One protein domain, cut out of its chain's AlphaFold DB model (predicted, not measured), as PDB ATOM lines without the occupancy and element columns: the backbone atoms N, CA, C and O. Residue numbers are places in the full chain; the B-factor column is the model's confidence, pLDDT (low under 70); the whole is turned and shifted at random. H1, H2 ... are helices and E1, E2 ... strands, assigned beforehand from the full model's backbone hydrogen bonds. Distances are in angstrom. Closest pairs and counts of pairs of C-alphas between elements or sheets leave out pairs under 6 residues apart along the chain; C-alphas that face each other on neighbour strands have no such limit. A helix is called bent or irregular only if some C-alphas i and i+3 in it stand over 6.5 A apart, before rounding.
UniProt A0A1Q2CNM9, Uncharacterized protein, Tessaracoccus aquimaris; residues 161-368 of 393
ATOM      1  N   VAL A 161     226.986 144.057 148.559       96.38
ATOM      2  CA  VAL A 161     226.757 145.474 148.269       96.38
ATOM      3  C   VAL A 161     227.979 146.289 148.661       96.38
ATOM      4  O   VAL A 161     228.609 146.037 149.685       96.38
ATOM      5  N   ASP A 162     228.330 147.257 147.824       97.75
ATOM      6  CA  ASP A 162     229.265 148.319 148.161       97.75
ATOM      7  C   ASP A 162     228.501 149.598 148.488       97.75
ATOM      8  O   ASP A 162     227.502 149.926 147.850       97.75
ATOM      9  N   VAL A 163     228.982 150.318 149.497       98.31
ATOM     10  CA  VAL A 163     228.373 151.552 149.987       98.31
ATOM     11  C   VAL A 163     229.460 152.579 150.250       98.31
ATOM     12  O   VAL A 163     230.545 152.242 150.728       98.31
ATOM     13  N   THR A 164     229.177 153.837 149.927       98.50
ATOM     14  CA  THR A 164     230.025 154.963 150.327       98.50
ATOM     15  C   THR A 164     229.181 156.111 150.844       98.50
ATOM     16  O   THR A 164     228.002 156.255 150.500       98.50
ATOM     17  N   LYS A 165     229.815 156.945 151.660       98.56
ATOM     18  CA  LYS A 165     229.238 158.148 152.233       98.56
ATOM     19  C   LYS A 165     230.231 159.281 152.113       98.56
ATOM     20  O   LYS A 165     231.419 159.065 152.333       98.56
ATOM     21  N   THR A 166     229.740 160.455 151.745       98.62
ATOM     22  CA  THR A 166     230.519 161.687 151.796       98.62
ATOM     23  C   THR A 166     229.684 162.831 152.348       98.62
ATOM     24  O   THR A 166     228.504 162.982 152.013       98.62
ATOM     25  N   ILE A 167     230.303 163.654 153.185       98.62
ATOM     26  CA  ILE A 167     229.709 164.840 153.788       98.62
ATOM     27  C   ILE A 167     230.449 166.075 153.265       98.62
ATOM     28  O   ILE A 167     231.673 166.116 153.183       98.62
ATOM     29  N   THR A 168     229.713 167.087 152.800       98.19
ATOM     30  CA  THR A 168     230.310 168.290 152.201       98.19
ATOM     31  C   THR A 168     229.542 169.560 152.587       98.19
ATOM     32  O   THR A 168     228.347 169.652 152.300       98.19
ATOM     33  N   PRO A 169     230.205 170.581 153.162       97.94
ATOM     34  CA  PRO A 169     231.609 170.566 153.580       97.94
ATOM     35  C   PRO A 169     231.854 169.569 154.728       97.94
ATOM     36  O   PRO A 169     230.957 169.317 155.529       97.94
ATOM     37  N   ASP A 170     233.072 169.033 154.794       96.62
ATOM     38  CA  ASP A 170     233.573 168.144 155.858       96.62
ATOM     39  C   ASP A 170     233.895 168.909 157.157       96.62
ATOM     40  O   ASP A 170     234.060 168.331 158.230       96.62
ATOM     41  N   ALA A 171     233.934 170.242 157.098       96.94
ATOM     42  CA  ALA A 171     234.047 171.094 158.267       96.94
ATOM     43  C   ALA A 171     233.208 172.371 158.157       96.94
ATOM     44  O   ALA A 171     233.116 173.012 157.110       96.94
ATOM     45  N   GLN A 172     232.664 172.801 159.293       96.94
ATOM     46  CA  GLN A 172     232.042 174.110 159.482       96.94
ATOM     47  C   GLN A 172     232.760 174.841 160.609       96.94
ATOM     48  O   GLN A 172     233.100 174.236 161.622       96.94
ATOM     49  N   ARG A 173     232.978 176.152 160.483       96.25
ATOM     50  CA  ARG A 173     233.617 176.961 161.534       96.25
ATOM     51  C   ARG A 173     232.608 177.891 162.178       96.25
ATOM     52  O   ARG A 173     231.874 178.560 161.469       96.25
ATOM     53  N   GLU A 174     232.620 178.006 163.501       94.06
ATOM     54  CA  GLU A 174     231.830 179.006 164.229       94.06
ATOM     55  C   GLU A 174     231.872 180.409 163.579       94.06
ATOM     56  O   GLU A 174     232.955 180.885 163.228       94.06
ATOM     57  N   PRO A 175     230.725 181.106 163.434       91.38
ATOM     58  CA  PRO A 175     229.357 180.698 163.775       91.38
ATOM     59  C   PRO A 175     228.596 180.036 162.604       91.38
ATOM     60  O   PRO A 175     227.367 179.994 162.639       91.38
ATOM     61  N   ASP A 176     229.284 179.560 161.562       92.12
ATOM     62  CA  ASP A 176     228.669 179.028 160.341       92.12
ATOM     63  C   ASP A 176     227.683 177.895 160.637       92.12
ATOM     64  O   ASP A 176     227.980 176.966 161.391       92.12
ATOM     65  N   ARG A 177     226.501 177.991 160.031       91.25
ATOM     66  CA  ARG A 177     225.406 177.012 160.073       91.25
ATOM     67  C   ARG A 177     224.833 176.789 158.675       91.25
ATOM     68  O   ARG A 177     223.650 176.487 158.536       91.25
ATOM     69  N   GLY A 178     225.645 176.992 157.641       94.62
ATOM     70  CA  GLY A 178     225.270 176.687 156.271       94.62
ATOM     71  C   GLY A 178     224.808 175.233 156.110       94.62
ATOM     72  O   GLY A 178     225.062 174.388 156.979       94.62
ATOM     73  N   PRO A 179     224.093 174.926 155.021       95.56
ATOM     74  CA  PRO A 179     223.695 173.559 154.725       95.56
ATOM     75  C   PRO A 179     224.924 172.670 154.504       95.56
ATOM     76  O   PRO A 179     225.892 173.069 153.857       95.56
ATOM     77  N   VAL A 180     224.847 171.450 155.025       98.00
ATOM     78  CA  VAL A 180     225.786 170.356 154.788       98.00
ATOM     79  C   VAL A 180     225.078 169.330 153.914       98.00
ATOM     80  O   VAL A 180     223.931 168.968 154.168       98.00
ATOM     81  N   THR A 181     225.743 168.885 152.859       98.62
ATOM     82  CA  THR A 181     225.239 167.877 151.927       98.62
ATOM     83  C   THR A 181     225.772 166.513 152.327       98.62
ATOM     84  O   THR A 181     226.979 166.355 152.472       98.62
ATOM     85  N   VAL A 182     224.884 165.532 152.464       98.75
ATOM     86  CA  VAL A 182     225.222 164.126 152.693       98.75
ATOM     87  C   VAL A 182     224.918 163.359 151.411       98.75
ATOM     88  O   VAL A 182     223.760 163.265 150.991       98.75
ATOM     89  N   ALA A 183     225.956 162.841 150.762       98.62
ATOM     90  CA  ALA A 183     225.840 162.002 149.579       98.62
ATOM     91  C   ALA A 183     226.109 160.540 149.943       98.62
ATOM     92  O   ALA A 183     227.104 160.213 150.582       98.62
ATOM     93  N   LEU A 184     225.203 159.670 149.513       98.56
ATOM     94  CA  LEU A 184     225.221 158.237 149.768       98.56
ATOM     95  C   LEU A 184     225.287 157.510 148.426       98.56
ATOM     96  O   LEU A 184     224.614 157.916 147.470       98.56
ATOM     97  N   THR A 185     226.056 156.429 148.346       98.00
ATOM     98  CA  THR A 185     226.014 155.528 147.189       98.00
ATOM     99  C   THR A 185     225.803 154.092 147.621       98.00
ATOM    100  O   THR A 185     226.265 153.700 148.687       98.00
ATOM    101  N   GLY A 186     225.107 153.325 146.787       97.25
ATOM    102  CA  GLY A 186     224.928 151.889 146.937       97.25
ATOM    103  C   GLY A 186     225.118 151.208 145.588       97.25
ATOM    104  O   GLY A 186     224.622 151.695 144.569       97.25
ATOM    105  N   GLN A 187     225.848 150.099 145.574       96.25
ATOM    106  CA  GLN A 187     226.087 149.295 144.384       96.25
ATOM    107  C   GLN A 187     225.954 147.815 144.739       96.25
ATOM    108  O   GLN A 187     226.833 147.275 145.412       96.25
ATOM    109  N   PRO A 188     224.902 147.125 144.279       94.31
ATOM    110  CA  PRO A 188     224.852 145.682 144.395       94.31
ATOM    111  C   PRO A 188     225.960 145.026 143.568       94.31
ATOM    112  O   PRO A 188     226.240 145.433 142.438       94.31
ATOM    113  N   THR A 189     226.595 144.008 144.135       90.75
ATOM    114  CA  THR A 189     227.682 143.238 143.527       90.75
ATOM    115  C   THR A 189     227.507 141.742 143.813       90.75
ATOM    116  O   THR A 189     226.532 141.306 144.424       90.75
ATOM    117  N   GLY A 190     228.450 140.931 143.332       87.50
ATOM    118  CA  GLY A 190     228.383 139.478 143.430       87.50
ATOM    119  C   GLY A 190     227.812 138.803 142.174       87.50
ATOM    120  O   GLY A 190     227.464 139.466 141.191       87.50
ATOM    121  N   PRO A 191     227.811 137.461 142.158       83.00
ATOM    122  CA  PRO A 191     227.337 136.672 141.023       83.00
ATOM    123  C   PRO A 191     225.808 136.650 140.870       83.00
ATOM    124  O   PRO A 191     225.324 136.543 139.741       83.00
ATOM    125  N   SER A 192     225.054 136.758 141.968       86.31
ATOM    126  CA  SER A 192     223.592 136.851 141.939       86.31
ATOM    127  C   SER A 192     223.128 138.272 141.616       86.31
ATOM    128  O   SER A 192     223.887 139.235 141.706       86.31
ATOM    129  N   ARG A 193     221.867 138.408 141.197       87.06
ATOM    130  CA  ARG A 193     221.283 139.693 140.787       87.06
ATOM    131  C   ARG A 193     220.345 140.219 141.849       87.06
ATOM    132  O   ARG A 193     219.546 139.453 142.381       87.06
ATOM    133  N   SER A 194     220.409 141.523 142.076       92.19
ATOM    134  CA  SER A 194     219.474 142.199 142.959       92.19
ATOM    135  C   SER A 194     218.192 142.569 142.234       92.19
ATOM    136  O   SER A 194     218.215 142.930 141.061       92.19
ATOM    137  N   ASP A 195     217.073 142.517 142.936       93.06
ATOM    138  CA  ASP A 195     215.808 143.147 142.550       93.06
ATOM    139  C   ASP A 195     215.535 144.418 143.374       93.06
ATOM    140  O   ASP A 195     214.714 145.252 142.985       93.06
ATOM    141  N   GLU A 196     216.273 144.610 144.472       95.56
ATOM    142  CA  GLU A 196     216.051 145.686 145.430       95.56
ATOM    143  C   GLU A 196     217.366 146.173 146.071       95.56
ATOM    144  O   GLU A 196     218.237 145.380 146.442       95.56
ATOM    145  N   LEU A 197     217.507 147.495 146.205       97.50
ATOM    146  CA  LEU A 197     218.609 148.166 146.905       97.50
ATOM    147  C   LEU A 197     218.031 149.209 147.863       97.50
ATOM    148  O   LEU A 197     217.324 150.122 147.432       97.50
ATOM    149  N   HIS A 198     218.338 149.096 149.153       98.31
ATOM    150  CA  HIS A 198     218.027 150.110 150.156       98.31
ATOM    151  C   HIS A 198     219.299 150.852 150.543       98.31
ATOM    152  O   HIS A 198     220.349 150.245 150.719       98.31
ATOM    153  N   ILE A 199     219.194 152.167 150.694       98.69
ATOM    154  CA  ILE A 199     220.240 153.009 151.277       98.69
ATOM    155  C   ILE A 199     219.603 153.767 152.440       98.69
ATOM    156  O   ILE A 199     218.727 154.611 152.218       98.69
ATOM    157  N   THR A 200     220.023 153.455 153.662       98.81
ATOM    158  CA  THR A 200     219.411 153.913 154.912       98.81
ATOM    159  C   THR A 200     220.417 154.693 155.750       98.81
ATOM    160  O   THR A 200     221.493 154.199 156.063       98.81
ATOM    161  N   ASP A 201     220.053 155.909 156.138       98.69
ATOM    162  CA  ASP A 201     220.811 156.738 157.074       98.69
ATOM    163  C   ASP A 201     219.900 157.084 158.256       98.69
ATOM    164  O   ASP A 201     218.932 157.838 158.113       98.69
ATOM    165  N   THR A 202     220.173 156.472 159.404       98.19
ATOM    166  CA  THR A 202     219.405 156.613 160.652       98.19
ATOM    167  C   THR A 202     220.321 156.819 161.850       98.19
ATOM    168  O   THR A 202     219.953 156.462 162.969       98.19
ATOM    169  N   ASP A 203     221.529 157.341 161.628       98.25
ATOM    170  CA  ASP A 203     222.503 157.509 162.698       98.25
ATOM    171  C   ASP A 203     221.970 158.480 163.766       98.25
ATOM    172  O   ASP A 203     221.822 159.691 163.558       98.25
ATOM    173  N   ALA A 204     221.645 157.922 164.931       97.88
ATOM    174  CA  ALA A 204     221.041 158.663 166.021       97.88
ATOM    175  C   ALA A 204     221.968 159.760 166.559       97.88
ATOM    176  O   ALA A 204     221.468 160.817 166.952       97.88
ATOM    177  N   THR A 205     223.291 159.554 166.576       97.31
ATOM    178  CA  THR A 205     224.233 160.563 167.085       97.31
ATOM    179  C   THR A 205     224.333 161.725 166.104       97.31
ATOM    180  O   THR A 205     224.259 162.886 166.521       97.31
ATOM    181  N   PHE A 206     224.317 161.445 164.798       98.31
ATOM    182  CA  PHE A 206     224.268 162.481 163.769       98.31
ATOM    183  C   PHE A 206     222.968 163.301 163.820       98.31
ATOM    184  O   PHE A 206     222.996 164.531 163.951       98.31
ATOM    185  N   PHE A 207     221.801 162.646 163.790       98.38
ATOM    186  CA  PHE A 207     220.498 163.331 163.841       98.38
ATOM    187  C   PHE A 207     220.203 163.987 165.206       98.38
ATOM    188  O   PHE A 207     219.284 164.808 165.318       98.38
ATOM    189  N   ASN A 208     220.998 163.697 166.245       98.31
ATOM    190  CA  ASN A 208     220.988 164.441 167.505       98.31
ATOM    191  C   ASN A 208     221.523 165.874 167.333       98.31
ATOM    192  O   ASN A 208     221.039 166.798 167.995       98.31
ATOM    193  N   ALA A 209     222.506 166.065 166.449       98.12
ATOM    194  CA  ALA A 209     223.207 167.329 166.228       98.12
ATOM    195  C   ALA A 209     222.792 168.063 164.941       98.12
ATOM    196  O   ALA A 209     223.030 169.268 164.832       98.12
ATOM    197  N   PHE A 210     222.136 167.386 163.997       98.38
ATOM    198  CA  PHE A 210     221.745 167.940 162.699       98.38
ATOM    199  C   PHE A 210     220.238 167.824 162.433       98.38
ATOM    200  O   PHE A 210     219.584 166.860 162.821       98.38
ATOM    201  N   ASP A 211     219.687 168.829 161.751       98.25
ATOM    202  CA  ASP A 211     218.318 168.834 161.240       98.25
ATOM    203  C   ASP A 211     218.320 168.602 159.736       98.25
ATOM    204  O   ASP A 211     219.028 169.293 159.007       98.25
ATOM    205  N   PHE A 212     217.496 167.670 159.264       98.62
ATOM    206  CA  PHE A 212     217.210 167.521 157.842       98.62
ATOM    207  C   PHE A 212     216.613 168.811 157.269       98.62
ATOM    208  O   PHE A 212     215.763 169.443 157.897       98.62
ATOM    209  N   THR A 213     217.033 169.189 156.062       98.12
ATOM    210  CA  THR A 213     216.530 170.388 155.376       98.12
ATOM    211  C   THR A 213     215.935 170.109 154.005       98.12
ATOM    212  O   THR A 213     215.048 170.851 153.585       98.12
ATOM    213  N   GLY A 214     216.353 169.049 153.311       97.94
ATOM    214  CA  GLY A 214     215.776 168.719 152.012       97.94
ATOM    215  C   GLY A 214     216.449 167.559 151.289       97.94
ATOM    216  O   GLY A 214     217.550 167.133 151.629       97.94
ATOM    217  N   PHE A 215     215.766 167.064 150.262       98.44
ATOM    218  CA  PHE A 215     216.315 166.106 149.309       98.44
ATOM    219  C   PHE A 215     216.947 166.825 148.117       98.44
ATOM    220  O   PHE A 215     216.595 167.961 147.798       98.44
ATOM    221  N   GLN A 216     217.854 166.135 147.434       98.19
ATOM    222  CA  GLN A 216     218.355 166.533 146.120       98.19
ATOM    223  C   GLN A 216     217.707 165.676 145.016       98.19
ATOM    224  O   GLN A 216     217.147 164.618 145.320       98.19
ATOM    225  N   PRO A 217     217.743 166.118 143.743       98.06
ATOM    226  CA  PRO A 217     217.335 165.290 142.610       98.06
ATOM    227  C   PRO A 217     218.010 163.914 142.610       98.06
ATOM    228  O   PRO A 217     219.199 163.796 142.913       98.06
ATOM    229  N   VAL A 218     217.254 162.882 142.239       97.62
ATOM    230  CA  VAL A 218     217.747 161.509 142.092       97.62
ATOM    231  C   VAL A 218     217.787 161.162 140.610       97.62
ATOM    232  O   VAL A 218     216.742 161.077 139.971       97.62
ATOM    233  N   ALA A 219     218.989 160.959 140.074       97.00
ATOM    234  CA  ALA A 219     219.191 160.414 138.735       97.00
ATOM    235  C   ALA A 219     219.318 158.889 138.813       97.00
ATOM    236  O   ALA A 219     220.041 158.375 139.673       97.00
ATOM    237  N   PHE A 220     218.624 158.166 137.942       95.19
ATOM    238  CA  PHE A 220     218.643 156.712 137.935       95.19
ATOM    239  C   PHE A 220     219.805 156.155 137.123       95.19
ATOM    240  O   PHE A 220     220.053 156.550 135.982       95.19
ATOM    241  N   THR A 221     220.485 155.163 137.693       94.31
ATOM    242  CA  THR A 221     221.447 154.351 136.953       94.31
ATOM    243  C   THR A 221     220.738 153.102 136.443       94.31
ATOM    244  O   THR A 221     220.360 152.229 137.225       94.31
ATOM    245  N   SER A 222     220.573 153.003 135.118       90.44
ATOM    246  CA  SER A 222     219.957 151.842 134.459       90.44
ATOM    247  C   SER A 222     220.517 150.519 135.007       90.44
ATOM    248  O   SER A 222     221.740 150.392 135.129       90.44
ATOM    249  N   PRO A 223     219.668 149.509 135.274       92.50
ATOM    250  CA  PRO A 223     218.253 149.404 134.908       92.50
ATOM    251  C   PRO A 223     217.278 149.925 135.970       92.50
ATOM    252  O   PRO A 223     216.082 149.708 135.816       92.50
ATOM    253  N   ILE A 224     217.755 150.558 137.047       94.19
ATOM    254  CA  ILE A 224     216.864 151.177 138.035       94.19
ATOM    255  C   ILE A 224     216.072 152.284 137.334       94.19
ATOM    256  O   ILE A 224     216.631 153.052 136.556       94.19
ATOM    257  N   ASP A 225     214.776 152.357 137.607       95.81
ATOM    258  CA  ASP A 225     213.856 153.361 137.053       95.81
ATOM    259  C   ASP A 225     212.770 153.771 138.073       95.81
ATOM    260  O   ASP A 225     211.808 154.465 137.739       95.81
ATOM    261  N   LYS A 226     212.910 153.337 139.335       97.25
ATOM    262  CA  LYS A 226     211.970 153.628 140.417       97.25
ATOM    263  C   LYS A 226     212.688 153.793 141.754       97.25
ATOM    264  O   LYS A 226     213.463 152.929 142.171       97.25
ATOM    265  N   VAL A 227     212.353 154.862 142.477       98.25
ATOM    266  CA  VAL A 227     212.761 155.080 143.876       98.25
ATOM    267  C   VAL A 227     211.563 155.415 144.757       98.25
ATOM    268  O   VAL A 227     210.684 156.172 144.357       98.25
ATOM    269  N   ARG A 228     211.530 154.895 145.984       98.06
ATOM    270  CA  ARG A 228     210.666 155.394 147.064       98.06
ATOM    271  C   ARG A 228     211.552 155.919 148.187       98.06
ATOM    272  O   ARG A 228     212.487 155.232 148.582       98.06
ATOM    273  N   VAL A 229     211.267 157.115 148.695       98.50
ATOM    274  CA  VAL A 229     212.027 157.706 149.807       98.50
ATOM    275  C   VAL A 229     211.160 157.724 151.056       98.50
ATOM    276  O   VAL A 229     210.182 158.461 151.128       98.50
ATOM    277  N   ASP A 230     211.512 156.888 152.022       98.69
ATOM    278  CA  ASP A 230     210.871 156.821 153.328       98.69
ATOM    279  C   ASP A 230     211.656 157.690 154.323       98.69
ATOM    280  O   ASP A 230     212.872 157.857 154.198       98.69
ATOM    281  N   VAL A 231     210.978 158.230 155.336       98.75
ATOM    282  CA  VAL A 231     211.623 158.999 156.411       98.75
ATOM    283  C   VAL A 231     211.243 158.449 157.773       98.75
ATOM    284  O   VAL A 231     210.093 158.076 158.009       98.75
ATOM    285  N   LEU A 232     212.215 158.395 158.674       98.56
ATOM    286  CA  LEU A 232     211.997 158.051 160.070       98.56
ATOM    287  C   LEU A 232     211.565 159.324 160.803       98.56
ATOM    288  O   LEU A 232     212.232 160.352 160.699       98.56
ATOM    289  N   THR A 233     210.443 159.284 161.517       98.06
ATOM    290  CA  THR A 233     209.882 160.454 162.214       98.06
ATOM    291  C   THR A 233     209.484 160.122 163.644       98.06
ATOM    292  O   THR A 233     209.409 158.956 164.031       98.06
ATOM    293  N   GLY A 234     209.218 161.163 164.435       94.00
ATOM    294  CA  GLY A 234     208.855 161.015 165.840       94.00
ATOM    295  C   GLY A 234     210.048 160.608 166.705       94.00
ATOM    296  O   GLY A 234     211.179 161.034 166.458       94.00
ATOM    297  N   GLY A 235     209.753 159.811 167.726       93.75
ATOM    298  CA  GLY A 235     210.708 159.253 168.670       93.75
ATOM    299  C   GLY A 235     211.285 160.212 169.715       93.75
ATOM    300  O   GLY A 235     211.262 161.439 169.568       93.75
ATOM    301  N   THR A 236     211.808 159.626 170.792       96.12
ATOM    302  CA  THR A 236     212.438 160.338 171.913       96.12
ATOM    303  C   THR A 236     213.936 160.074 171.916       96.12
ATOM    304  O   THR A 236     214.358 158.925 171.908       96.12
ATOM    305  N   PHE A 237     214.734 161.144 171.949       97.31
ATOM    306  CA  PHE A 237     216.190 161.058 172.052       97.31
ATOM    307  C   PHE A 237     216.591 160.934 173.519       97.31
ATOM    308  O   PHE A 237     216.290 161.821 174.321       97.31
ATOM    309  N   SER A 238     217.313 159.873 173.858       97.12
ATOM    310  CA  SER A 238     217.859 159.652 175.198       97.12
ATOM    311  C   SER A 238     219.319 159.225 175.139       97.12
ATOM    312  O   SER A 238     219.783 158.725 174.120       97.12
ATOM    313  N   VAL A 239     220.046 159.425 176.240       97.62
ATOM    314  CA  VAL A 239     221.426 158.949 176.379       97.62
ATOM    315  C   VAL A 239     221.433 157.697 177.245       97.62
ATOM    316  O   VAL A 239     221.090 157.765 178.425       97.62
ATOM    317  N   VAL A 240     221.856 156.574 176.671       95.62
ATOM    318  CA  VAL A 240     221.975 155.277 177.349       95.62
ATOM    319  C   VAL A 240     223.403 154.782 177.167       95.62
ATOM    320  O   VAL A 240     223.930 154.757 176.061       95.62
ATOM    321  N   GLY A 241     224.091 154.479 178.270       92.38
ATOM    322  CA  GLY A 241     225.486 154.020 178.211       92.38
ATOM    323  C   GLY A 241     226.475 155.014 177.578       92.38
ATOM    324  O   GLY A 241     227.565 154.609 177.196       92.38
ATOM    325  N   GLY A 242     226.115 156.299 177.467       92.94
ATOM    326  CA  GLY A 242     226.928 157.328 176.804       92.94
ATOM    327  C   GLY A 242     226.643 157.513 175.310       92.94
ATOM    328  O   GLY A 242     227.202 158.434 174.718       92.94
ATOM    329  N   THR A 243     225.742 156.718 174.728       94.31
ATOM    330  CA  THR A 243     225.344 156.773 173.312       94.31
ATOM    331  C   THR A 243     223.923 157.312 173.171       94.31
ATOM    332  O   THR A 243     223.116 157.217 174.098       94.31
ATOM    333  N   VAL A 244     223.620 157.924 172.025       97.12
ATOM    334  CA  VAL A 244     222.262 158.379 171.700       97.12
ATOM    335  C   VAL A 244     221.421 157.197 171.235       97.12
ATOM    336  O   VAL A 244     221.794 156.496 170.302       97.12
ATOM    337  N   GLU A 245     220.249 157.041 171.833       96.19
ATOM    338  CA  GLU A 245     219.207 156.127 171.372       96.19
ATOM    339  C   GLU A 245     217.947 156.915 171.008       96.19
ATOM    340  O   GLU A 245     217.648 157.950 171.616       96.19
ATOM    341  N   VAL A 246     217.201 156.411 170.020       96.69
ATOM    342  CA  VAL A 246     215.890 156.942 169.634       96.69
ATOM    343  C   VAL A 246     214.848 155.840 169.790       96.69
ATOM    344  O   VAL A 246     214.847 154.874 169.030       96.69
ATOM    345  N   THR A 247     213.942 155.986 170.756       96.06
ATOM    346  CA  THR A 247     212.813 155.058 170.950       96.06
ATOM    347  C   THR A 247     211.543 155.611 170.317       96.06
ATOM    348  O   THR A 247     211.418 156.822 170.154       96.06
ATOM    349  N   ASP A 248     210.592 154.740 169.970       95.44
ATOM    350  CA  ASP A 248     209.259 155.100 169.444       95.44
ATOM    351  C   ASP A 248     209.258 155.893 168.122       95.44
ATOM    352  O   ASP A 248     208.278 156.555 167.772       95.44
ATOM    353  N   ALA A 249     210.363 155.850 167.374       96.94
ATOM    354  CA  ALA A 249     210.419 156.400 166.028       96.94
ATOM    355  C   ALA A 249     209.702 155.481 165.030       96.94
ATOM    356  O   ALA A 249     209.740 154.255 165.145       96.94
ATOM    357  N   VAL A 250     209.051 156.076 164.030       97.69
ATOM    358  CA  VAL A 250     208.226 155.352 163.057       97.69
ATOM    359  C   VAL A 250     208.594 155.762 161.637       97.69
ATOM    360  O   VAL A 250     208.771 156.946 161.338       97.69
ATOM    361  N   TRP A 251     208.692 154.772 160.750       98.06
ATOM    362  CA  TRP A 251     208.866 154.995 159.320       98.06
ATOM    363  C   TRP A 251     207.571 155.496 158.687       98.06
ATOM    364  O   TRP A 251     206.527 154.852 158.784       98.06
ATOM    365  N   VAL A 252     207.660 156.618 157.980       98.50
ATOM    366  CA  VAL A 252     206.595 157.132 157.123       98.50
ATOM    367  C   VAL A 252     207.018 156.927 155.676       98.50
ATOM    368  O   VAL A 252     208.059 157.425 155.242       98.50
ATOM    369  N   HIS A 253     206.219 156.164 154.932       98.12
ATOM    370  CA  HIS A 253     206.532 155.827 153.549       98.12
ATOM    371  C   HIS A 253     206.263 156.991 152.599       98.12
ATOM    372  O   HIS A 253     205.214 157.636 152.668       98.12
ATOM    373  N   GLY A 254     207.201 157.236 151.686       97.69
ATOM    374  CA  GLY A 254     207.030 158.219 150.621       97.69
ATOM    375  C   GLY A 254     206.238 157.690 149.432       97.69
ATOM    376  O   GLY A 254     205.906 156.507 149.332       97.69
ATOM    377  N   THR A 255     205.971 158.585 148.483       97.00
ATOM    378  CA  THR A 255     205.383 158.207 147.191       97.00
ATOM    379  C   THR A 255     206.491 157.722 146.249       97.00
ATOM    380  O   THR A 255     207.526 158.386 146.166       97.00
ATOM    381  N   PRO A 256     206.318 156.591 145.537       97.25
ATOM    382  CA  PRO A 256     207.266 156.159 144.516       97.25
ATOM    383  C   PRO A 256     207.417 157.182 143.385       97.25
ATOM    384  O   PRO A 256     206.442 157.787 142.941       97.25
ATOM    385  N   ILE A 257     208.640 157.329 142.892       97.50
ATOM    386  CA  ILE A 257     209.040 158.246 141.828       97.50
ATOM    387  C   ILE A 257     209.619 157.410 140.694       97.50
ATOM    388  O   ILE A 257     210.498 156.584 140.933       97.50
ATOM    389  N   THR A 258     209.134 157.641 139.477       97.19
ATOM    390  CA  THR A 258     209.613 156.990 138.244       97.19
ATOM    391  C   THR A 258     210.160 157.984 137.218       97.19
ATOM    392  O   THR A 258     210.681 157.594 136.180       97.19
ATOM    393  N   ALA A 259     210.045 159.286 137.493       96.44
ATOM    394  CA  ALA A 259     210.659 160.317 136.671       96.44
ATOM    395  C   ALA A 259     212.149 160.426 137.016       96.44
ATOM    396  O   ALA A 259     212.497 160.669 138.172       96.44
ATOM    397  N   ASP A 260     213.007 160.261 136.010       95.25
ATOM    398  CA  ASP A 260     214.449 160.446 136.162       95.25
ATOM    399  C   ASP A 260     214.790 161.904 136.519       95.25
ATOM    400  O   ASP A 260     214.119 162.848 136.088       95.25
ATOM    401  N   ASN A 261     215.835 162.080 137.327       96.19
ATOM    402  CA  ASN A 261     216.310 163.362 137.852       96.19
ATOM    403  C   ASN A 261     215.238 164.180 138.608       96.19
ATOM    404  O   ASN A 261     215.301 165.411 138.673       96.19
ATOM    405  N   ALA A 262     214.243 163.513 139.192       97.19
ATOM    406  CA  ALA A 262     213.224 164.157 140.012       97.19
ATOM    407  C   ALA A 262     213.695 164.326 141.465       97.19
ATOM    408  O   ALA A 262     214.383 163.470 142.026       97.19
ATOM    409  N   THR A 263     213.302 165.432 142.102       97.88
ATOM    410  CA  THR A 263     213.534 165.657 143.536       97.88
ATOM    411  C   THR A 263     212.436 164.984 144.357       97.88
ATOM    412  O   THR A 263     211.260 165.308 144.167       97.88
ATOM    413  N   PRO A 264     212.782 164.084 145.296       97.44
ATOM    414  CA  PRO A 264     211.811 163.526 146.223       97.44
ATOM    415  C   PRO A 264     211.144 164.596 147.085       97.44
ATOM    416  O   PRO A 264     211.751 165.602 147.447       97.44
ATOM    417  N   THR A 265     209.888 164.354 147.450       97.44
ATOM    418  CA  THR A 265     209.154 165.180 148.415       97.44
ATOM    419  C   THR A 265     208.988 164.413 149.720       97.44
ATOM    420  O   THR A 265     208.961 163.181 149.726       97.44
ATOM    421  N   LEU A 266     208.906 165.136 150.839       98.00
ATOM    422  CA  LEU A 266     208.584 164.517 152.123       98.00
ATOM    423  C   LEU A 266     207.184 163.883 152.067       98.00
ATOM    424  O   LEU A 266     206.304 164.429 151.391       98.00
ATOM    425  N   PRO A 267     206.946 162.766 152.781       97.69
ATOM    426  CA  PRO A 267     205.609 162.201 152.890       97.69
ATOM    427  C   PRO A 267     204.591 163.217 153.417       97.69
ATOM    428  O   PRO A 267     204.923 164.124 154.182       97.69
ATOM    429  N   ALA A 268     203.328 163.052 153.022       95.56
ATOM    430  CA  ALA A 268     202.262 163.967 153.412       95.56
ATOM    431  C   ALA A 268     202.165 164.100 154.943       95.56
ATOM    432  O   ALA A 268     202.107 163.105 155.663       95.56
ATOM    433  N   GLY A 269     202.135 165.342 155.431       95.81
ATOM    434  CA  GLY A 269     202.068 165.647 156.864       95.81
ATOM    435  C   GLY A 269     203.411 165.620 157.600       95.81
ATOM    436  O   GLY A 269     203.424 165.942 158.784       95.81
ATOM    437  N   VAL A 270     204.520 165.294 156.924       98.25
ATOM    438  CA  VAL A 270     205.868 165.344 157.504       98.25
ATOM    439  C   VAL A 270     206.557 166.663 157.158       98.25
ATOM    440  O   VAL A 270     206.677 167.026 155.987       98.25
ATOM    441  N   SER A 271     207.053 167.372 158.172       97.25
ATOM    442  CA  SER A 271     207.927 168.537 158.008       97.25
ATOM    443  C   SER A 271     209.403 168.165 158.182       97.25
ATOM    444  O   SER A 271     209.751 167.160 158.799       97.25
ATOM    445  N   ALA A 272     210.305 168.980 157.626       97.06
ATOM    446  CA  ALA A 272     211.742 168.695 157.629       97.06
ATOM    447  C   ALA A 272     212.320 168.524 159.051       97.06
ATOM    448  O   ALA A 272     213.117 167.623 159.304       97.06
ATOM    449  N   ASP A 273     211.840 169.314 160.013       95.06
ATOM    450  CA  ASP A 273     212.249 169.267 161.420       95.06
ATOM    451  C   ASP A 273     211.767 168.015 162.176       95.06
ATOM    452  O   ASP A 273     212.191 167.787 163.315       95.06
ATOM    453  N   GLN A 274     210.925 167.175 161.561       97.31
ATOM    454  CA  GLN A 274     210.454 165.894 162.102       97.31
ATOM    455  C   GLN A 274     211.288 164.690 161.650       97.31
ATOM    456  O   GLN A 274     211.195 163.634 162.274       97.31
ATOM    457  N   VAL A 275     212.129 164.842 160.627       98.38
ATOM    458  CA  VAL A 275     212.942 163.751 160.073       98.38
ATOM    459  C   VAL A 275     214.106 163.406 161.010       98.38
ATOM    460  O   VAL A 275     214.820 164.291 161.488       98.38
ATOM    461  N   ARG A 276     214.273 162.112 161.298       97.62
ATOM    462  CA  ARG A 276     215.321 161.498 162.144       97.62
ATOM    463  C   ARG A 276     216.141 160.441 161.407       97.62
ATOM    464  O   ARG A 276     216.963 159.771 162.013       97.62
ATOM    465  N   GLY A 277     215.850 160.256 160.131       98.38
ATOM    466  CA  GLY A 277     216.482 159.268 159.282       98.38
ATOM    467  C   GLY A 277     215.797 159.218 157.929       98.38
ATOM    468  O   GLY A 277     214.646 159.638 157.782       98.38
ATOM    469  N   VAL A 278     216.513 158.724 156.933       98.69
ATOM    470  CA  VAL A 278     216.058 158.627 155.546       98.69
ATOM    471  C   VAL A 278     216.364 157.232 155.012       98.69
ATOM    472  O   VAL A 278     217.403 156.659 155.331       98.69
ATOM    473  N   ARG A 279     215.471 156.681 154.190       98.75
ATOM    474  CA  ARG A 279     215.683 155.411 153.487       98.75
ATOM    475  C   ARG A 279     215.250 155.539 152.039       98.75
ATOM    476  O   ARG A 279     214.082 155.793 151.756       98.75
ATOM    477  N   TYR A 280     216.180 155.314 151.124       98.75
ATOM    478  CA  TYR A 280     215.917 155.244 149.693       98.75
ATOM    479  C   TYR A 280     215.760 153.783 149.292       98.75
ATOM    480  O   TYR A 280     216.647 152.984 149.565       98.75
ATOM    481  N   VAL A 281     214.649 153.440 148.646       98.25
ATOM    482  CA  VAL A 281     214.350 152.091 148.151       98.25
ATOM    483  C   VAL A 281     214.333 152.126 146.629       98.25
ATOM    484  O   VAL A 281     213.403 152.672 146.033       98.25
ATOM    485  N   PHE A 282     215.363 151.559 146.008       97.81
ATOM    486  CA  PHE A 282     215.552 151.509 144.561       97.81
ATOM    487  C   PHE A 282     215.161 150.147 143.999       97.81
ATOM    488  O   PHE A 282     215.561 149.105 144.518       97.81
ATOM    489  N   THR A 283     214.383 150.166 142.921       96.44
ATOM    490  CA  THR A 283     213.843 148.972 142.256       96.44
ATOM    491  C   THR A 283     213.630 149.255 140.769       96.44
ATOM    492  O   THR A 283     213.739 150.400 140.324       96.44
ATOM    493  N   LYS A 284     213.274 148.218 140.007       94.69
ATOM    494  CA  LYS A 284     212.643 148.392 138.698       94.69
ATOM    495  C   LYS A 284     211.135 148.620 138.824       94.69
ATOM    496  O   LYS A 284     210.487 148.119 139.752       94.69
ATOM    497  N   GLN A 285     210.533 149.337 137.885       93.25
ATOM    498  CA  GLN A 285     209.108 149.631 137.858       93.25
ATOM    499  C   GLN A 285     208.308 148.341 137.689       93.25
ATOM    500  O   GLN A 285     207.339 148.148 138.424       93.25
ATOM    501  N   ASP A 286     208.774 147.455 136.805       88.38
ATOM    502  CA  ASP A 286     208.217 146.123 136.550       88.38
ATOM    503  C   ASP A 286     208.477 145.105 137.677       88.38
ATOM    504  O   ASP A 286     207.922 144.009 137.650       88.38
ATOM    505  N   GLY A 287     209.284 145.468 138.682       86.38
ATOM    506  CA  GLY A 287     209.639 144.603 139.805       86.38
ATOM    507  C   GLY A 287     210.567 143.444 139.438       86.38
ATOM    508  O   GLY A 287     210.775 142.563 140.267       86.38
ATOM    509  N   SER A 288     211.115 143.414 138.220       86.94
ATOM    510  CA  SER A 288     212.074 142.384 137.838       86.94
ATOM    511  C   SER A 288     213.444 142.639 138.469       86.94
ATOM    512  O   SER A 288     213.757 143.740 138.929       86.94
ATOM    513  N   ILE A 289     214.311 141.629 138.396       87.94
ATOM    514  CA  ILE A 289     215.730 141.779 138.729       87.94
ATOM    515  C   ILE A 289     216.406 142.858 137.872       87.94
ATOM    516  O   ILE A 289     216.029 143.098 136.719       87.94
ATOM    517  N   MET A 290     217.434 143.484 138.435       88.25
ATOM    518  CA  MET A 290     218.330 144.414 137.758       88.25
ATOM    519  C   MET A 290     219.250 143.610 136.817       88.25
ATOM    520  O   MET A 290     220.220 142.988 137.250       88.25
ATOM    521  N   GLU A 291     218.892 143.530 135.531       71.44
ATOM    522  CA  GLU A 291     219.579 142.671 134.554       71.44
ATOM    523  C   GLU A 291     220.932 143.221 134.038       71.44
ATOM    524  O   GLU A 291     221.222 144.417 134.050       71.44
ATOM    525  N   ASN A 292     221.772 142.288 133.571       53.69
ATOM    526  CA  ASN A 292     223.151 142.454 133.090       53.69
ATOM    527  C   ASN A 292     223.267 143.463 131.915       53.69
ATOM    528  O   ASN A 292     222.372 143.499 131.071       53.69
ATOM    529  N   PRO A 293     224.384 144.213 131.760       52.84
ATOM    530  CA  PRO A 293     225.625 144.210 132.547       52.84
ATOM    531  C   PRO A 293     225.629 145.104 133.792       52.84
ATOM    532  O   PRO A 293     226.695 145.420 134.315       52.84
ATOM    533  N   ALA A 294     224.472 145.555 134.265       63.22
ATOM    534  CA  ALA A 294     224.440 146.598 135.271       63.22
ATOM    535  C   ALA A 294     224.572 146.048 136.698       63.22
ATOM    536  O   ALA A 294     223.656 145.428 137.225       63.22
ATOM    537  N   ASN A 295     225.693 146.372 137.340       78.88
ATOM    538  CA  ASN A 295     225.775 146.547 138.788       78.88
ATOM    539  C   ASN A 295     225.621 148.056 139.044       78.88
ATOM    540  O   ASN A 295     226.644 148.751 139.115       78.88
ATOM    541  N   PRO A 296     224.389 148.607 139.021       89.31
ATOM    542  CA  PRO A 296     224.190 150.048 138.984       89.31
ATOM    543  C   PRO A 296     224.724 150.685 140.266       89.31
ATOM    544  O   PRO A 296     224.330 150.310 141.367       89.31
ATOM    545  N   VAL A 297     225.611 151.670 140.119       94.75
ATOM    546  CA  VAL A 297     225.964 152.562 141.226       94.75
ATOM    547  C   VAL A 297     224.846 153.583 141.334       94.75
ATOM    548  O   VAL A 297     224.716 154.458 140.473       94.75
ATOM    549  N   GLN A 298     224.026 153.465 142.368       96.50
ATOM    550  CA  GLN A 298     222.936 154.390 142.611       96.50
ATOM    551  C   GLN A 298     223.348 155.407 143.668       96.50
ATOM    552  O   GLN A 298     223.861 155.055 144.731       96.50
ATOM    553  N   ARG A 299     223.118 156.686 143.369       97.56
ATOM    554  CA  ARG A 299     223.403 157.794 144.278       97.56
ATOM    555  C   ARG A 299     222.108 158.347 144.859       97.56
ATOM    556  O   ARG A 299     221.116 158.500 144.148       97.56
ATOM    557  N   ALA A 300     222.161 158.690 146.138       97.44
ATOM    558  CA  ALA A 300     221.138 159.432 146.856       97.44
ATOM    559  C   ALA A 300     221.791 160.598 147.606       97.44
ATOM    560  O   ALA A 300     222.961 160.532 147.991       97.44
ATOM    561  N   THR A 301     221.088 161.715 147.777       98.44
ATOM    562  CA  THR A 301     221.668 162.892 148.437       98.44
ATOM    563  C   THR A 301     220.593 163.693 149.160       98.44
ATOM    564  O   THR A 301     219.504 163.921 148.634       98.44
ATOM    565  N   PHE A 302     220.919 164.137 150.369       98.75
ATOM    566  CA  PHE A 302     220.088 165.031 151.166       98.75
ATOM    567  C   PHE A 302     220.938 166.105 151.839       98.75
ATOM    568  O   PHE A 302     222.164 166.014 151.888       98.75
ATOM    569  N   THR A 303     220.286 167.150 152.332       98.62
ATOM    570  CA  THR A 303     220.931 168.252 153.039       98.62
ATOM    571  C   THR A 303     220.467 168.314 154.483       98.62
ATOM    572  O   THR A 303     219.317 168.001 154.807       98.62
ATOM    573  N   VAL A 304     221.370 168.756 155.351       98.69
ATOM    574  CA  VAL A 304     221.128 168.982 156.773       98.69
ATOM    575  C   VAL A 304     221.704 170.321 157.223       98.69
ATOM    576  O   VAL A 304     222.536 170.920 156.545       98.69
ATOM    577  N   THR A 305     221.292 170.794 158.390       98.19
ATOM    578  CA  THR A 305     221.860 171.973 159.046       98.19
ATOM    579  C   THR A 305     222.143 171.665 160.507       98.19
ATOM    580  O   THR A 305     221.304 171.105 161.210       98.19
ATOM    581  N   ARG A 306     223.324 172.062 160.991       97.88
ATOM    582  CA  ARG A 306     223.712 171.863 162.390       97.88
ATOM    583  C   ARG A 306     222.765 172.606 163.337       97.88
ATOM    584  O   ARG A 306     222.466 173.793 163.149       97.88
ATOM    585  N   ARG A 307     222.332 171.932 164.397       97.38
ATOM    586  CA  ARG A 307     221.522 172.481 165.491       97.38
ATOM    587  C   ARG A 307     222.364 173.390 166.396       97.38
ATOM    588  O   ARG A 307     223.589 173.354 166.389       97.38
ATOM    589  N   THR A 308     221.706 174.225 167.196       96.50
ATOM    590  CA  THR A 308     222.350 174.939 168.321       96.50
ATOM    591  C   THR A 308     222.358 174.105 169.593       96.50
ATOM    592  O   THR A 308     223.243 174.256 170.431       96.50
ATOM    593  N   THR A 309     221.365 173.233 169.734       97.62
ATOM    594  CA  THR A 309     221.132 172.409 170.916       97.62
ATOM    595  C   THR A 309     220.899 170.979 170.459       97.62
ATOM    596  O   THR A 309     220.088 170.745 169.552       97.62
ATOM    597  N   LEU A 310     221.599 170.037 171.083       98.06
ATOM    598  CA  LEU A 310     221.393 168.611 170.855       98.06
ATOM    599  C   LEU A 310     219.943 168.244 171.192       98.06
ATOM    600  O   LEU A 310     219.321 168.855 172.066       98.06
ATOM    601  N   ARG A 311     219.386 167.239 170.521       97.50
ATOM    602  CA  ARG A 311     218.057 166.698 170.863       97.50
ATOM    603  C   ARG A 311     218.041 166.057 172.248       97.50
ATOM    604  O   ARG A 311     217.039 166.167 172.943       97.50
ATOM    605  N   THR A 312     219.166 165.493 172.678       97.50
ATOM    606  CA  THR A 312     219.398 164.995 174.042       97.50
ATOM    607  C   THR A 312     219.609 166.106 175.083       97.50
ATOM    608  O   THR A 312     219.777 165.812 176.262       97.50
ATOM    609  N   GLY A 313     219.614 167.380 174.671       96.50
ATOM    610  CA  GLY A 313     219.856 168.538 175.534       96.50
ATOM    611  C   GLY A 313     221.313 169.010 175.552       96.50
ATOM    612  O   GLY A 313     222.237 168.275 175.212       96.50
ATOM    613  N   GLY A 314     221.517 170.270 175.955       96.12
ATOM    614  CA  GLY A 314     222.828 170.932 175.929       96.12
ATOM    615  C   GLY A 314     223.201 171.508 174.558       96.12
ATOM    616  O   GLY A 314     222.551 171.240 173.548       96.12
ATOM    617  N   ALA A 315     224.224 172.362 174.520       97.12
ATOM    618  CA  ALA A 315     224.714 172.945 173.271       97.12
ATOM    619  C   ALA A 315     225.404 171.887 172.396       97.12
ATOM    620  O   ALA A 315     226.022 170.962 172.919       97.12
ATOM    621  N   VAL A 316     225.333 172.047 171.073       97.75
ATOM    622  CA  VAL A 316     226.158 171.251 170.148       97.75
ATOM    623  C   VAL A 316     227.624 171.673 170.329       97.75
ATOM    624  O   VAL A 316     227.921 172.851 170.095       97.75
ATOM    625  N   PRO A 317     228.531 170.773 170.763       97.62
ATOM    626  CA  PRO A 317     229.904 171.150 171.067       97.62
ATOM    627  C   PRO A 317     230.692 171.444 169.791       97.62
ATOM    628  O   PRO A 317     230.493 170.790 168.770       97.62
ATOM    629  N   SER A 318     231.602 172.410 169.858       97.31
ATOM    630  CA  SER A 318     232.643 172.646 168.860       97.31
ATOM    631  C   SER A 318     233.975 172.073 169.330       97.31
ATOM    632  O   SER A 318     234.110 171.614 170.462       97.31
ATOM    633  N   THR A 319     235.010 172.159 168.498       97.44
ATOM    634  CA  THR A 319     236.381 171.759 168.864       97.44
ATOM    635  C   THR A 319     237.041 172.667 169.924       97.44
ATOM    636  O   THR A 319     238.270 172.717 170.018       97.44
ATOM    637  N   MET A 320     236.279 173.468 170.675       95.88
ATOM    638  CA  MET A 320     236.811 174.353 171.709       95.88
ATOM    639  C   MET A 320     237.391 173.523 172.859       95.88
ATOM    640  O   MET A 320     236.747 172.614 173.384       95.88
ATOM    641  N   GLN A 321     238.610 173.861 173.287       94.62
ATOM    642  CA  GLN A 321     239.276 173.157 174.379       94.62
ATOM    643  C   GLN A 321     238.428 173.184 175.661       94.62
ATOM    644  O   GLN A 321     237.940 174.234 176.074       94.62
ATOM    645  N   GLY A 322     238.293 172.020 176.301       94.06
ATOM    646  CA  GLY A 322     237.528 171.853 177.539       94.06
ATOM    647  C   GLY A 322     236.048 171.525 177.335       94.06
ATOM    648  O   GLY A 322     235.364 171.261 178.322       94.06
ATOM    649  N   GLN A 323     235.551 171.498 176.094       95.94
ATOM    650  CA  GLN A 323     234.219 170.965 175.817       95.94
ATOM    651  C   GLN A 323     234.204 169.436 175.874       95.94
ATOM    652  O   GLN A 323     235.185 168.766 175.548       95.94
ATOM    653  N   VAL A 324     233.064 168.896 176.299       96.44
ATOM    654  CA  VAL A 324     232.788 167.457 176.293       96.44
ATOM    655  C   VAL A 324     232.234 167.080 174.919       96.44
ATOM    656  O   VAL A 324     231.507 167.866 174.309       96.44
ATOM    657  N   ALA A 325     232.594 165.893 174.428       97.62
ATOM    658  CA  ALA A 325     232.016 165.345 173.206       97.62
ATOM    659  C   ALA A 325     230.486 165.226 173.317       97.62
ATOM    660  O   ALA A 325     229.941 165.065 174.413       97.62
ATOM    661  N   ALA A 326     229.789 165.316 172.183       97.88
ATOM    662  CA  ALA A 326     228.370 164.984 172.168       97.88
ATOM    663  C   ALA A 326     228.203 163.487 172.505       97.88
ATOM    664  O   ALA A 326     229.124 162.708 172.254       97.88
ATOM    665  N   PRO A 327     227.068 163.059 173.087       98.00
ATOM    666  CA  PRO A 327     226.851 161.644 173.376       98.00
ATOM    667  C   PRO A 327     227.036 160.787 172.116       98.00
ATOM    668  O   PRO A 327     226.516 161.137 171.059       98.00
ATOM    669  N   GLY A 328     227.776 159.684 172.235       96.38
ATOM    670  CA  GLY A 328     228.147 158.793 171.133       96.38
ATOM    671  C   GLY A 328     229.350 159.233 170.289       96.38
ATOM    672  O   GLY A 328     229.889 158.408 169.559       96.38
ATOM    673  N   GLU A 329     229.828 160.472 170.419       98.00
ATOM    674  CA  GLU A 329     230.959 160.979 169.632       98.00
ATOM    675  C   GLU A 329     232.306 160.780 170.341       98.00
ATOM    676  O   GLU A 329     232.428 160.910 171.561       98.00
ATOM    677  N   ALA A 330     233.360 160.525 169.561       96.56
ATOM    678  CA  ALA A 330     234.706 160.294 170.090       96.56
ATOM    679  C   ALA A 330     235.416 161.582 170.559       96.56
ATOM    680  O   ALA A 330     236.323 161.522 171.392       96.56
ATOM    681  N   ALA A 331     235.034 162.746 170.020       97.56
ATOM    682  CA  ALA A 331     235.674 164.029 170.300       97.56
ATOM    683  C   ALA A 331     234.680 165.205 170.215       97.56
ATOM    684  O   ALA A 331     233.708 165.146 169.462       97.56
ATOM    685  N   PRO A 332     234.907 166.305 170.959       97.62
ATOM    686  CA  PRO A 332     234.085 167.505 170.839       97.62
ATOM    687  C   PRO A 332     234.216 168.128 169.446       97.62
ATOM    688  O   PRO A 332     235.318 168.305 168.924       97.62
ATOM    689  N   GLY A 333     233.072 168.477 168.859       97.38
ATOM    690  CA  GLY A 333     233.001 169.056 167.523       97.38
ATOM    691  C   GLY A 333     233.208 168.070 166.379       97.38
ATOM    692  O   GLY A 333     233.252 168.536 165.252       97.38
ATOM    693  N   VAL A 334     233.323 166.764 166.614       98.12
ATOM    694  CA  VAL A 334     233.312 165.746 165.549       98.12
ATOM    695  C   VAL A 334     231.971 165.028 165.606       98.12
ATOM    696  O   VAL A 334     231.524 164.684 166.698       98.12
ATOM    697  N   PHE A 335     231.329 164.860 164.451       98.38
ATOM    698  CA  PHE A 335     230.049 164.170 164.329       98.38
ATOM    699  C   PHE A 335     230.157 163.112 163.244       98.38
ATOM    700  O   PHE A 335     230.156 163.448 162.055       98.38
ATOM    701  N   ALA A 336     230.285 161.856 163.661       98.25
ATOM    702  CA  ALA A 336     230.230 160.725 162.754       98.25
ATOM    703  C   ALA A 336     228.799 160.526 162.240       98.25
ATOM    704  O   ALA A 336     227.820 160.887 162.894       98.25
ATOM    705  N   ASN A 337     228.684 159.977 161.037       98.62
ATOM    706  CA  ASN A 337     227.405 159.582 160.481       98.62
ATOM    707  C   ASN A 337     227.566 158.292 159.679       98.62
ATOM    708  O   ASN A 337     228.258 158.286 158.661       98.62
ATOM    709  N   THR A 338     226.876 157.227 160.066       98.56
ATOM    710  CA  THR A 338     226.907 155.931 159.375       98.56
ATOM    711  C   THR A 338     225.698 155.743 158.456       98.56
ATOM    712  O   THR A 338     224.570 156.103 158.778       98.56
ATOM    713  N   VAL A 339     225.931 155.239 157.244       98.69
ATOM    714  CA  VAL A 339     224.889 154.756 156.325       98.69
ATOM    715  C   VAL A 339     224.991 153.242 156.215       98.69
ATOM    716  O   VAL A 339     226.098 152.712 156.135       98.69
ATOM    717  N   THR A 340     223.849 152.575 156.127       98.69
ATOM    718  CA  THR A 340     223.740 151.155 155.795       98.69
ATOM    719  C   THR A 340     223.142 151.026 154.399       98.69
ATOM    720  O   THR A 340     222.145 151.680 154.079       98.69
ATOM    721  N   ALA A 341     223.749 150.208 153.545       98.50
ATOM    722  CA  ALA A 341     223.116 149.753 152.318       98.50
ATOM    723  C   ALA A 341     222.750 148.282 152.460       98.50
ATOM    724  O   ALA A 341     223.589 147.486 152.867       98.50
ATOM    725  N   ASP A 342     221.535 147.938 152.056       98.31
ATOM    726  CA  ASP A 342     221.044 146.570 151.991       98.31
ATOM    727  C   ASP A 342     220.666 146.245 150.552       98.31
ATOM    728  O   ASP A 342     220.112 147.076 149.829       98.31
ATOM    729  N   THR A 343     220.906 145.016 150.122       96.44
ATOM    730  CA  THR A 343     220.423 144.541 148.833       96.44
ATOM    731  C   THR A 343     219.827 143.155 148.947       96.44
ATOM    732  O   THR A 343     220.289 142.327 149.732       96.44
ATOM    733  N   TRP A 344     218.806 142.906 148.132       95.25
ATOM    734  CA  TRP A 344     218.160 141.611 148.031       95.25
ATOM    735  C   TRP A 344     218.106 141.141 146.593       95.25
ATOM    736  O   TRP A 344     218.064 141.952 145.667       95.25
ATOM    737  N   GLY A 345     218.083 139.822 146.435       91.44
ATOM    738  CA  GLY A 345     217.889 139.151 145.159       91.44
ATOM    739  C   GLY A 345     217.187 137.802 145.327       91.44
ATOM    740  O   GLY A 345     217.176 137.236 146.425       91.44
ATOM    741  N   PRO A 346     216.590 137.256 144.259       86.81
ATOM    742  CA  PRO A 346     215.979 135.933 144.308       86.81
ATOM    743  C   PRO A 346     217.033 134.827 144.475       86.81
ATOM    744  O   PRO A 346     218.132 134.915 143.926       86.81
ATOM    745  N   SER A 347     216.669 133.754 145.182       84.06
ATOM    746  CA  SER A 347     217.403 132.480 145.156       84.06
ATOM    747  C   SER A 347     216.840 131.579 144.052       84.06
ATOM    748  O   SER A 347     215.624 131.500 143.868       84.06
ATOM    749  N   ILE A 348     217.704 130.872 143.315       71.12
ATOM    750  CA  ILE A 348     217.313 130.022 142.177       71.12
ATOM    751  C   ILE A 348     216.590 128.752 142.667       71.12
ATOM    752  O   ILE A 348     215.868 128.132 141.897       71.12
ATOM    753  N   GLY A 349     216.735 128.376 143.945       68.88
ATOM    754  CA  GLY A 349     216.100 127.189 144.541       68.88
ATOM    755  C   GLY A 349     214.807 127.433 145.325       68.88
ATOM    756  O   GLY A 349     214.406 126.561 146.091       68.88
ATOM    757  N   GLY A 350     214.204 128.625 145.233       65.44
ATOM    758  CA  GLY A 350     212.969 128.950 145.964       65.44
ATOM    759  C   GLY A 350     213.119 129.040 147.491       65.44
ATOM    760  O   GLY A 350     212.121 128.933 148.203       65.44
ATOM    761  N   GLY A 351     214.350 129.202 147.989       74.62
ATOM    762  CA  GLY A 351     214.635 129.488 149.396       74.62
ATOM    763  C   GLY A 351     214.428 130.963 149.753       74.62
ATOM    764  O   GLY A 351     213.862 131.733 148.974       74.62
ATOM    765  N   ASP A 352     214.920 131.357 150.929       86.50
ATOM    766  CA  ASP A 352     214.943 132.763 151.339       86.50
ATOM    767  C   ASP A 352     215.664 133.629 150.293       86.50
ATOM    768  O   ASP A 352     216.584 133.177 149.600       86.50
ATOM    769  N   ARG A 353     215.237 134.892 150.171       91.44
ATOM    770  CA  ARG A 353     215.931 135.866 149.320       91.44
ATOM    771  C   ARG A 353     217.385 135.960 149.768       91.44
ATOM    772  O   ARG A 353     217.677 135.994 150.962       91.44
ATOM    773  N   LEU A 354     218.283 136.065 148.798       92.00
ATOM    774  CA  LEU A 354     219.656 136.448 149.079       92.00
ATOM    775  C   LEU A 354     219.632 137.864 149.647       92.00
ATOM    776  O   LEU A 354     218.916 138.715 149.119       92.00
ATOM    777  N   HIS A 355     220.399 138.105 150.702       95.31
ATOM    778  CA  HIS A 355     220.531 139.406 151.349       95.31
ATOM    779  C   HIS A 355     222.001 139.673 151.640       95.31
ATOM    780  O   HIS A 355     222.753 138.756 151.973       95.31
ATOM    781  N   ALA A 356     222.398 140.926 151.477       96.56
ATOM    782  CA  ALA A 356     223.664 141.424 151.968       96.56
ATOM    783  C   ALA A 356     223.514 142.874 152.397       96.56
ATOM    784  O   ALA A 356     222.789 143.645 151.763       96.56
ATOM    785  N   ASP A 357     224.270 143.233 153.421       98.00
ATOM    786  CA  ASP A 357     224.372 144.584 153.934       98.00
ATOM    787  C   ASP A 357     225.834 145.026 154.045       98.00
ATOM    788  O   ASP A 357     226.771 144.216 154.049       98.00
ATOM    789  N   LYS A 358     226.034 146.341 154.062       98.50
ATOM    790  CA  LYS A 358     227.326 146.968 154.338       98.50
ATOM    791  C   LYS A 358     227.109 148.361 154.900       98.50
ATOM    792  O   LYS A 358     226.137 149.033 154.557       98.50
ATOM    793  N   GLU A 359     228.066 148.822 155.694       98.56
ATOM    794  CA  GLU A 359     228.068 150.167 156.258       98.56
ATOM    795  C   GLU A 359     229.223 151.019 155.724       98.56
ATOM    796  O   GLU A 359     230.300 150.515 155.387       98.56
ATOM    797  N   ALA A 360     228.997 152.329 155.664       98.69
ATOM    798  CA  ALA A 360     230.038 153.331 155.469       98.69
ATOM    799  C   ALA A 360     229.817 154.511 156.415       98.69
ATOM    800  O   ALA A 360     228.687 154.943 156.639       98.69
ATOM    801  N   THR A 361     230.913 155.069 156.915       98.50
ATOM    802  CA  THR A 361     230.901 156.207 157.836       98.50
ATOM    803  C   THR A 361     231.734 157.330 157.249       98.50
ATOM    804  O   THR A 361     232.792 157.081 156.673       98.50
ATOM    805  N   ASP A 362     231.252 158.553 157.415       98.50
ATOM    806  CA  ASP A 362     232.020 159.778 157.209       98.50
ATOM    807  C   ASP A 362     231.711 160.741 158.362       98.50
ATOM    808  O   ASP A 362     230.715 160.551 159.070       98.50
ATOM    809  N   ASP A 363     232.551 161.749 158.570       98.00
ATOM    810  CA  ASP A 363     232.392 162.710 159.658       98.00
ATOM    811  C   ASP A 363     232.334 164.161 159.176       98.00
ATOM    812  O   ASP A 363     232.753 164.520 158.077       98.00
ATOM    813  N   VAL A 364     231.742 165.012 160.013       98.12
ATOM    814  CA  VAL A 364     231.778 166.462 159.839       98.12
ATOM    815  C   VAL A 364     232.274 167.131 161.108       98.12
ATOM    816  O   VAL A 364     231.798 166.861 162.214       98.12
ATOM    817  N   THR A 365     233.219 168.054 160.947       98.38
ATOM    818  CA  THR A 365     233.845 168.756 162.067       98.38
ATOM    819  C   THR A 365     233.277 170.165 162.254       98.38
ATOM    820  O   THR A 365     233.396 171.031 161.388       98.38
ATOM    821  N   TYR A 366     232.738 170.461 163.435       98.00
ATOM    822  CA  TYR A 366     232.383 171.804 163.876       98.00
ATOM    823  C   TYR A 366     233.529 172.481 164.639       98.00
ATOM    824  O   TYR A 366     233.728 172.301 165.841       98.00
ATOM    825  N   GLN A 367     234.287 173.308 163.930       97.81
ATOM    826  CA  GLN A 367     235.485 173.956 164.437       97.81
ATOM    827  C   GLN A 367     235.173 175.227 165.231       97.81
ATOM    828  O   GLN A 367     234.443 176.111 164.772       97.81
ATOM    829  N   HIS A 368     235.828 175.368 166.383       96.19
ATOM    830  CA  HIS A 368     235.818 176.611 167.150       96.19
ATOM    831  C   HIS A 368     236.463 177.761 166.356       96.19
ATOM    832  O   HIS A 368     237.454 177.579 165.631       96.19
TER     833      HIS A 368
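This is residues 161 to 368 of the 393 residues of an uncharacterized protein of Tessaracoccus aquimaris (UniProt A0A1Q2CNM9). This is an elongated sandwich of two strongly twisted sheets, seven strands partly face to face with four. The larger sheet curls round the short helix H1, and its bent hairpin E6 and E7 reaches beyond the smaller sheet. The printed part has 208 residues, with eleven named strands and one named helix in the order E1 to E4, H1, E5 to E11. The larger sheet, E2 E11 E10 E4 E8 E6 E7, is mixed; the smaller, E1 E3 E9 E5, is antiparallel. The class is mostly strand, and the whole is compact, with a radius of gyration of the C-alphas of 18.0 A and spans of 58 by 31 by 30 A.

Start at E1, residues 161 to 168; its antiparallel neighbour is E3, residues 180 to 189, at 168 degrees, with N 162 and O 187 2.8 A apart, within hydrogen-bond range. E9, residues 298 to 306, is antiparallel to E3, N 182 to O 302 being 2.8 A, and to E5, residues 210 to 215, N 211 to O 305 being 2.8 A. E1 runs on at 19 degrees into E2, residues 171 to 173, which is parallel to E11, residues 354 to 367, with N 172 and O 365 at 2.8 A. E11 forms a hairpin with E10, residues 334 to 345, N 341 to O 358 being 2.8 A. Next look for E4, residues 196 to 201, antiparallel to E10, N 198 to O 342 being 2.8 A, and to E8, residues 275 to 283, N 199 to O 280 being 2.9 A. E6, residues 226 to 240, is antiparallel to E8, N 230 to O 279 being 2.8 A, and forms a hairpin with E7, residues 243 to 252, N 233 to O 250 being 2.9 A. Across the sandwich, two sheets face to face, the closest C-alphas of E1 and E11, Thr 164 and Ala 360, are 5.4 A apart. H1, residues 204 to 209, is on the larger sheet, its closest C-alpha pair with E10 being Phe 206 and Asn 337, 5.4 A, and it only grazes the smaller one. In H1, 1 of 2 O i to N i+4 pairs is within range.

Find C-alpha 161 at (226.757, 145.474, 148.269), where E1 begins; it is 23.4 A long. E6, 38.3 A, bends by 69 degrees at residue 236, and E7 by 67 degrees at 248. E10 is 36.9 A long, and E11, 43.5 A, ends at C-alpha 367 at (235.485, 173.956, 164.437).

The C-alphas farthest apart, Gly 322 and Gly 349, are 59.5 A apart. The printed part has no cut; the links E7 to E8, E8 to E9 and E9 to E10 are long. Mean pLDDT of the printed part is 95.0, with residues 292 to 294 and 349 to 350 under 70.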